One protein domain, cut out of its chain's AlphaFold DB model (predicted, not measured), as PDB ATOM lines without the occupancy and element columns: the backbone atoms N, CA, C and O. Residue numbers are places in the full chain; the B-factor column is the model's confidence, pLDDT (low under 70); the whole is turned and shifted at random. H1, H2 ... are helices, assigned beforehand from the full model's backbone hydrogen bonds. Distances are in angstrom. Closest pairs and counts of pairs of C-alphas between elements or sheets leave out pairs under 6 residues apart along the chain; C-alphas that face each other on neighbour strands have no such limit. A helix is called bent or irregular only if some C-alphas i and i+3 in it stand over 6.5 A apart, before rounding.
ATOM      1  N   LEU A 194     -36.152 -46.052 -76.715       97.44
ATOM      2  CA  LEU A 194     -35.194 -45.726 -75.659       97.44
ATOM      3  C   LEU A 194     -35.896 -45.108 -74.445       97.44
ATOM      4  O   LEU A 194     -35.719 -45.601 -73.333       97.44
ATOM      5  N   ALA A 195     -36.788 -44.131 -74.646       96.62
ATOM      6  CA  ALA A 195     -37.584 -43.555 -73.559       96.62
ATOM      7  C   ALA A 195     -38.452 -44.609 -72.840       96.62
ATOM      8  O   ALA A 195     -38.528 -44.621 -71.610       96.62
ATOM      9  N   ALA A 196     -39.065 -45.543 -73.578       97.19
ATOM     10  CA  ALA A 196     -39.821 -46.648 -72.988       97.19
ATOM     11  C   ALA A 196     -38.928 -47.662 -72.244       97.19
ATOM     12  O   ALA A 196     -39.336 -48.171 -71.199       97.19
ATOM     13  N   LYS A 197     -37.709 -47.941 -72.735       97.25
ATOM     14  CA  LYS A 197     -36.711 -48.772 -72.031       97.25
ATOM     15  C   LYS A 197     -36.295 -48.115 -70.710       97.25
ATOM     16  O   LYS A 197     -36.308 -48.788 -69.684       97.25
ATOM     17  N   MET A 198     -35.998 -46.813 -70.722       96.38
ATOM     18  CA  MET A 198     -35.610 -46.058 -69.524       96.38
ATOM     19  C   MET A 198     -36.720 -46.037 -68.471       96.38
ATOM     20  O   MET A 198     -36.462 -46.395 -67.325       96.38
ATOM     21  N   ARG A 199     -37.970 -45.741 -68.860       95.94
ATOM     22  CA  ARG A 199     -39.124 -45.772 -67.939       95.94
ATOM     23  C   ARG A 199     -39.314 -47.144 -67.280       95.94
ATOM     24  O   ARG A 199     -39.494 -47.206 -66.073       95.94
ATOM     25  N   ARG A 200     -39.210 -48.243 -68.041       94.56
ATOM     26  CA  ARG A 200     -39.321 -49.622 -67.510       94.56
ATOM     27  C   ARG A 200     -38.160 -50.017 -66.592       94.56
ATOM     28  O   ARG A 200     -38.356 -50.802 -65.665       94.56
ATOM     29  N   ASN A 201     -36.959 -49.493 -66.843       93.62
ATOM     30  CA  ASN A 201     -35.805 -49.667 -65.959       93.62
ATOM     31  C   ASN A 201     -36.048 -48.928 -64.629       93.62
ATOM     32  O   ASN A 201     -36.047 -49.547 -63.570       93.62
ATOM     33  N   GLN A 202     -36.396 -47.639 -64.698       95.19
ATOM     34  CA  GLN A 202     -36.732 -46.803 -63.540       95.19
ATOM     35  C   GLN A 202     -37.872 -47.399 -62.692       95.19
ATOM     36  O   GLN A 202     -37.717 -47.539 -61.484       95.19
ATOM     37  N   GLU A 203     -38.969 -47.829 -63.321       92.38
ATOM     38  CA  GLU A 203     -40.085 -48.552 -62.689       92.38
ATOM     39  C   GLU A 203     -39.604 -49.794 -61.919       92.38
ATOM     40  O   GLU A 203     -39.978 -50.012 -60.767       92.38
ATOM     41  N   SER A 204     -38.735 -50.602 -62.534       90.00
ATOM     42  CA  SER A 204     -38.224 -51.833 -61.924       90.00
ATOM     43  C   SER A 204     -37.267 -51.551 -60.758       90.00
ATOM     44  O   SER A 204     -37.312 -52.262 -59.756       90.00
ATOM     45  N   ASN A 205     -36.470 -50.483 -60.842       89.94
ATOM     46  CA  ASN A 205     -35.593 -50.039 -59.755       89.94
ATOM     47  C   ASN A 205     -36.399 -49.476 -58.573       89.94
ATOM     48  O   ASN A 205     -36.116 -49.820 -57.429       89.94
ATOM     49  N   ILE A 206     -37.450 -48.688 -58.834       90.88
ATOM     50  CA  ILE A 206     -38.368 -48.187 -57.796       90.88
ATOM     51  C   ILE A 206     -39.054 -49.354 -57.074       90.88
ATOM     52  O   ILE A 206     -39.085 -49.375 -55.846       90.88
ATOM     53  N   LEU A 207     -39.539 -50.364 -57.807       89.44
ATOM     54  CA  LEU A 207     -40.142 -51.561 -57.209       89.44
ATOM     55  C   LEU A 207     -39.136 -52.392 -56.392       89.44
ATOM     56  O   LEU A 207     -39.506 -52.958 -55.367       89.44
ATOM     57  N   PHE A 208     -37.863 -52.437 -56.791       86.62
ATOM     58  CA  PHE A 208     -36.808 -53.099 -56.020       86.62
ATOM     59  C   PHE A 208     -36.449 -52.338 -54.731       86.62
ATOM     60  O   PHE A 208     -36.277 -52.956 -53.680       86.62
ATOM     61  N   CYS A 209     -36.404 -51.003 -54.778       87.88
ATOM     62  CA  CYS A 209     -36.277 -50.166 -53.583       87.88
ATOM     63  C   CYS A 209     -37.482 -50.335 -52.645       87.88
ATOM     64  O   CYS A 209     -37.295 -50.486 -51.441       87.88
ATOM     65  N   LEU A 210     -38.700 -50.392 -53.192       87.50
ATOM     66  CA  LEU A 210     -39.924 -50.624 -52.425       87.50
ATOM     67  C   LEU A 210     -39.908 -51.993 -51.731       87.50
ATOM     68  O   LEU A 210     -40.187 -52.063 -50.539       87.50
ATOM     69  N   LEU A 211     -39.501 -53.060 -52.430       84.38
ATOM     70  CA  LEU A 211     -39.331 -54.399 -51.850       84.38
ATOM     71  C   LEU A 211     -38.337 -54.406 -50.676       84.38
ATOM     72  O   LEU A 211     -38.597 -55.054 -49.666       84.38
ATOM     73  N   ARG A 212     -37.229 -53.658 -50.777       82.88
ATOM     74  CA  ARG A 212     -36.250 -53.499 -49.683       82.88
ATOM     75  C   ARG A 212     -36.768 -52.680 -48.494       82.88
ATOM     76  O   ARG A 212     -36.200 -52.796 -47.415       82.88
ATOM     77  N   ALA A 213     -37.802 -51.862 -48.685       81.94
ATOM     78  CA  ALA A 213     -38.406 -51.032 -47.643       81.94
ATOM     79  C   ALA A 213     -39.595 -51.705 -46.924       81.94
ATOM     80  O   ALA A 213     -40.111 -51.153 -45.953       81.94
ATOM     81  N   LEU A 214     -40.051 -52.877 -47.383       79.94
ATOM     82  CA  LEU A 214     -41.127 -53.615 -46.717       79.94
ATOM     83  C   LEU A 214     -40.646 -54.218 -45.381       79.94
ATOM     84  O   LEU A 214     -39.536 -54.748 -45.324       79.94
ATOM     85  N   GLU A 238     -43.267 -61.287 -57.248       82.62
ATOM     86  CA  GLU A 238     -43.785 -60.618 -58.439       82.62
ATOM     87  C   GLU A 238     -44.041 -59.124 -58.169       82.62
ATOM     88  O   GLU A 238     -44.396 -58.733 -57.054       82.62
ATOM     89  N   LYS A 239     -43.957 -58.284 -59.212       85.12
ATOM     90  CA  LYS A 239     -44.252 -56.837 -59.125       85.12
ATOM     91  C   LYS A 239     -45.621 -56.551 -58.484       85.12
ATOM     92  O   LYS A 239     -45.747 -55.636 -57.674       85.12
ATOM     93  N   SER A 240     -46.616 -57.372 -58.817       84.38
ATOM     94  CA  SER A 240     -47.961 -57.416 -58.229       84.38
ATOM     95  C   SER A 240     -47.929 -57.615 -56.706       84.38
ATOM     96  O   SER A 240     -48.574 -56.870 -55.969       84.38
ATOM     97  N   GLY A 241     -47.144 -58.585 -56.228       83.62
ATOM     98  CA  GLY A 241     -46.946 -58.892 -54.814       83.62
ATOM     99  C   GLY A 241     -46.270 -57.757 -54.047       83.62
ATOM    100  O   GLY A 241     -46.746 -57.402 -52.972       83.62
ATOM    101  N   VAL A 242     -45.231 -57.130 -54.612       86.06
ATOM    102  CA  VAL A 242     -44.559 -55.971 -53.983       86.06
ATOM    103  C   VAL A 242     -45.540 -54.811 -53.774       86.06
ATOM    104  O   VAL A 242     -45.612 -54.258 -52.678       86.06
ATOM    105  N   ILE A 243     -46.336 -54.473 -54.795       89.62
ATOM    106  CA  ILE A 243     -47.333 -53.393 -54.719       89.62
ATOM    107  C   ILE A 243     -48.440 -53.736 -53.710       89.62
ATOM    108  O   ILE A 243     -48.794 -52.894 -52.885       89.62
ATOM    109  N   ARG A 244     -48.955 -54.975 -53.728       88.00
ATOM    110  CA  ARG A 244     -49.984 -55.459 -52.789       88.00
ATOM    111  C   ARG A 244     -49.509 -55.373 -51.338       88.00
ATOM    112  O   ARG A 244     -50.219 -54.837 -50.491       88.00
ATOM    113  N   MET A 245     -48.287 -55.840 -51.078       84.44
ATOM    114  CA  MET A 245     -47.637 -55.753 -49.772       84.44
ATOM    115  C   MET A 245     -47.457 -54.307 -49.318       84.44
ATOM    116  O   MET A 245     -47.806 -53.987 -48.187       84.44
ATOM    117  N   ALA A 246     -46.954 -53.424 -50.185       87.38
ATOM    118  CA  ALA A 246     -46.739 -52.019 -49.846       87.38
ATOM    119  C   ALA A 246     -48.054 -51.291 -49.528       87.38
ATOM    120  O   ALA A 246     -48.131 -50.584 -48.527       87.38
ATOM    121  N   GLY A 247     -49.098 -51.509 -50.334       88.94
ATOM    122  CA  GLY A 247     -50.418 -50.914 -50.124       88.94
ATOM    123  C   GLY A 247     -51.054 -51.338 -48.799       88.94
ATOM    124  O   GLY A 247     -51.472 -50.482 -48.023       88.94
ATOM    125  N   GLN A 248     -51.060 -52.642 -48.499       86.19
ATOM    126  CA  GLN A 248     -51.597 -53.157 -47.233       86.19
ATOM    127  C   GLN A 248     -50.740 -52.742 -46.025       86.19
ATOM    128  O   GLN A 248     -51.280 -52.362 -44.990       86.19
ATOM    129  N   THR A 249     -49.410 -52.702 -46.169       84.50
ATOM    130  CA  THR A 249     -48.492 -52.184 -45.135       84.50
ATOM    131  C   THR A 249     -48.768 -50.711 -44.819       84.50
ATOM    132  O   THR A 249     -48.865 -50.333 -43.652       84.50
ATOM    133  N   LEU A 250     -48.942 -49.865 -45.840       86.81
ATOM    134  CA  LEU A 250     -49.261 -48.447 -45.660       86.81
ATOM    135  C   LEU A 250     -50.651 -48.255 -45.037       86.81
ATOM    136  O   LEU A 250     -50.817 -47.424 -44.143       86.81
ATOM    137  N   PHE A 251     -51.641 -49.047 -45.460       86.06
ATOM    138  CA  PHE A 251     -52.975 -49.030 -44.862       86.06
ATOM    139  C   PHE A 251     -52.952 -49.432 -43.376       86.06
ATOM    140  O   PHE A 251     -53.590 -48.773 -42.551       86.06
ATOM    141  N   LEU A 252     -52.169 -50.456 -43.017       84.06
ATOM    142  CA  LEU A 252     -51.944 -50.880 -41.634       84.06
ATOM    143  C   LEU A 252     -51.357 -49.749 -40.784       84.06
ATOM    144  O   LEU A 252     -51.916 -49.423 -39.738       84.06
ATOM    145  N   TYR A 253     -50.271 -49.119 -41.244       82.56
ATOM    146  CA  TYR A 253     -49.633 -48.019 -40.516       82.56
ATOM    147  C   TYR A 253     -50.556 -46.806 -40.348       82.56
ATOM    148  O   TYR A 253     -50.611 -46.245 -39.255       82.56
ATOM    149  N   ASN A 254     -51.330 -46.446 -41.377       84.12
ATOM    150  CA  ASN A 254     -52.304 -45.351 -41.303       84.12
ATOM    151  C   ASN A 254     -53.483 -45.664 -40.364       84.12
ATOM    152  O   ASN A 254     -53.971 -44.776 -39.670       84.12
ATOM    153  N   SER A 255     -53.934 -46.919 -40.314       82.00
ATOM    154  CA  SER A 255     -54.998 -47.346 -39.394       82.00
ATOM    155  C   SER A 255     -54.507 -47.362 -37.944       82.00
ATOM    156  O   SER A 255     -55.197 -46.897 -37.039       82.00
ATOM    157  N   LEU A 256     -53.286 -47.854 -37.711       76.94
ATOM    158  CA  LEU A 256     -52.688 -47.902 -36.378       76.94
ATOM    159  C   LEU A 256     -52.306 -46.519 -35.846       76.94
ATOM    160  O   LEU A 256     -52.466 -46.288 -34.652       76.94
ATOM    161  N   SER A 257     -51.858 -45.582 -36.689       78.19
ATOM    162  CA  SER A 257     -51.574 -44.211 -36.240       78.19
ATOM    163  C   SER A 257     -52.844 -43.461 -35.819       78.19
ATOM    164  O   SER A 257     -52.808 -42.734 -34.827       78.19
ATOM    165  N   GLN A 258     -53.982 -43.704 -36.487       78.00
ATOM    166  CA  GLN A 258     -55.296 -43.194 -36.063       78.00
ATOM    167  C   GLN A 258     -55.744 -43.777 -34.713       78.00
ATOM    168  O   GLN A 258     -56.249 -43.037 -33.876       78.00
ATOM    169  N   VAL A 259     -55.551 -45.082 -34.486       73.00
ATOM    170  CA  VAL A 259     -55.995 -45.762 -33.251       73.00
ATOM    171  C   VAL A 259     -55.086 -45.472 -32.051       73.00
ATOM    172  O   VAL A 259     -55.578 -45.326 -30.937       73.00
ATOM    173  N   LEU A 260     -53.768 -45.396 -32.256       71.50
ATOM    174  CA  LEU A 260     -52.794 -45.202 -31.175       71.50
ATOM    175  C   LEU A 260     -52.530 -43.721 -30.857       71.50
ATOM    176  O   LEU A 260     -51.995 -43.417 -29.795       71.50
ATOM    177  N   GLY A 261     -52.831 -42.800 -31.781       64.25
ATOM    178  CA  GLY A 261     -52.552 -41.361 -31.640       64.25
ATOM    179  C   GLY A 261     -51.059 -40.990 -31.596       64.25
ATOM    180  O   GLY A 261     -50.705 -39.816 -31.490       64.25
ATOM    181  N   THR A 262     -50.157 -41.971 -31.673       56.75
ATOM    182  CA  THR A 262     -48.714 -41.783 -31.514       56.75
ATOM    183  C   THR A 262     -48.049 -41.298 -32.799       56.75
ATOM    184  O   THR A 262     -48.140 -41.949 -33.837       56.75
ATOM    185  N   LYS A 263     -47.233 -40.238 -32.697       56.53
ATOM    186  CA  LYS A 263     -46.253 -39.868 -33.743       56.53
ATOM    187  C   LYS A 263     -45.110 -40.887 -33.897       56.53
ATOM    188  O   LYS A 263     -44.361 -40.819 -34.865       56.53
ATOM    189  N   ALA A 264     -44.952 -41.809 -32.946       51.97
ATOM    190  CA  ALA A 264     -44.021 -42.926 -33.058       51.97
ATOM    191  C   ALA A 264     -44.536 -43.955 -34.077       51.97
ATOM    192  O   ALA A 264     -45.708 -44.330 -34.040       51.97
ATOM    193  N   ALA A 265     -43.654 -44.444 -34.953       51.16
ATOM    194  CA  ALA A 265     -43.978 -45.538 -35.863       51.16
ATOM    195  C   ALA A 265     -44.315 -46.805 -35.045       51.16
ATOM    196  O   ALA A 265     -43.473 -47.248 -34.257       51.16
ATOM    197  N   PRO A 266     -45.516 -47.398 -35.190       50.34
ATOM    198  CA  PRO A 266     -45.936 -48.498 -34.333       50.34
ATOM    199  C   PRO A 266     -45.176 -49.779 -34.688       50.34
ATOM    200  O   PRO A 266     -45.483 -50.463 -35.667       50.34
ATOM    201  N   PHE A 267     -44.176 -50.119 -33.874       47.25
ATOM    202  CA  PHE A 267     -43.461 -51.387 -33.981       47.25
ATOM    203  C   PHE A 267     -44.333 -52.524 -33.441       47.25
ATOM    204  O   PHE A 267     -44.266 -52.899 -32.269       47.25
ATOM    205  N   ILE A 268     -45.171 -53.090 -34.310       51.62
ATOM    206  CA  ILE A 268     -45.828 -54.364 -34.028       51.62
ATOM    207  C   ILE A 268     -44.717 -55.422 -33.932       51.62
ATOM    208  O   ILE A 268     -44.020 -55.681 -34.911       51.62
TER     209      ILE A 268
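AT A GLANCE: This is residues 194 to 214 and 238 to 268 of the 891 residues of an uncharacterized protein of Taenia asiatica (UniProt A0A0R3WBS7). Two helices, H1 and H2, overlap only in part and cross at a steep tilt, with residues 207 to 211 of H1 packing on residues 239 to 246 of H2; they run the same way, one reaching beyond the other, in a long, thin shape. The first residues of H1, 194 to 202, stick out at one end, and at the other end, past H2, the last residues, 261 to 268, turn back as a tail. The printed part has 52 residues with two named helices, H1 then H2, and no named strand; the class is all helix. It is only just extended, close to loose, with a radius of gyration of the C-alphas of 14.9 A, and its outline is a rod of 48 by 19 by 15 A.

HOW THE PARTS SIT: H1, residues 194 to 213, touches H2, residues 239 to 260, with 6 pairs of C-alphas within 8 A. The closest C-alphas are those of Leu 211 and Val 242, 5.9 A apart. H1 touches H2 with residues 207 to 211 alone, and H2 touches H1 with residues 239 to 246 alone. Their lines stand at a steep tilt of 46 degrees, and they run the same way. Their centres are 20.7 A apart. In H1 and H2 every O i to N i+4 pair is within hydrogen-bond range.

IN THESE COORDINATES: H1 begins at C-alpha 194, at (-35.194, -45.726, -75.659), and measures 28.7 A to C-alpha 213. H2 measures 31.5 A from C-alpha 239, at (-44.252, -56.837, -59.125), to C-alpha 260, at (-52.794, -45.202, -31.175). Neither helix is bent.

THE WHOLE: The C-alphas farthest apart, those of Leu 194 and Leu 260, are 47.8 A apart. Residues 215 to 237 are not printed, and C-alphas 214 and 238 are 13.9 A apart across this cut. Residues 194 to 202, which belong to H1, stand free, and so do residues 258 to 264, of which 258 to 260 belong to H2. The mean pLDDT of the printed part is 81.8; residues 261 to 268 are under 70.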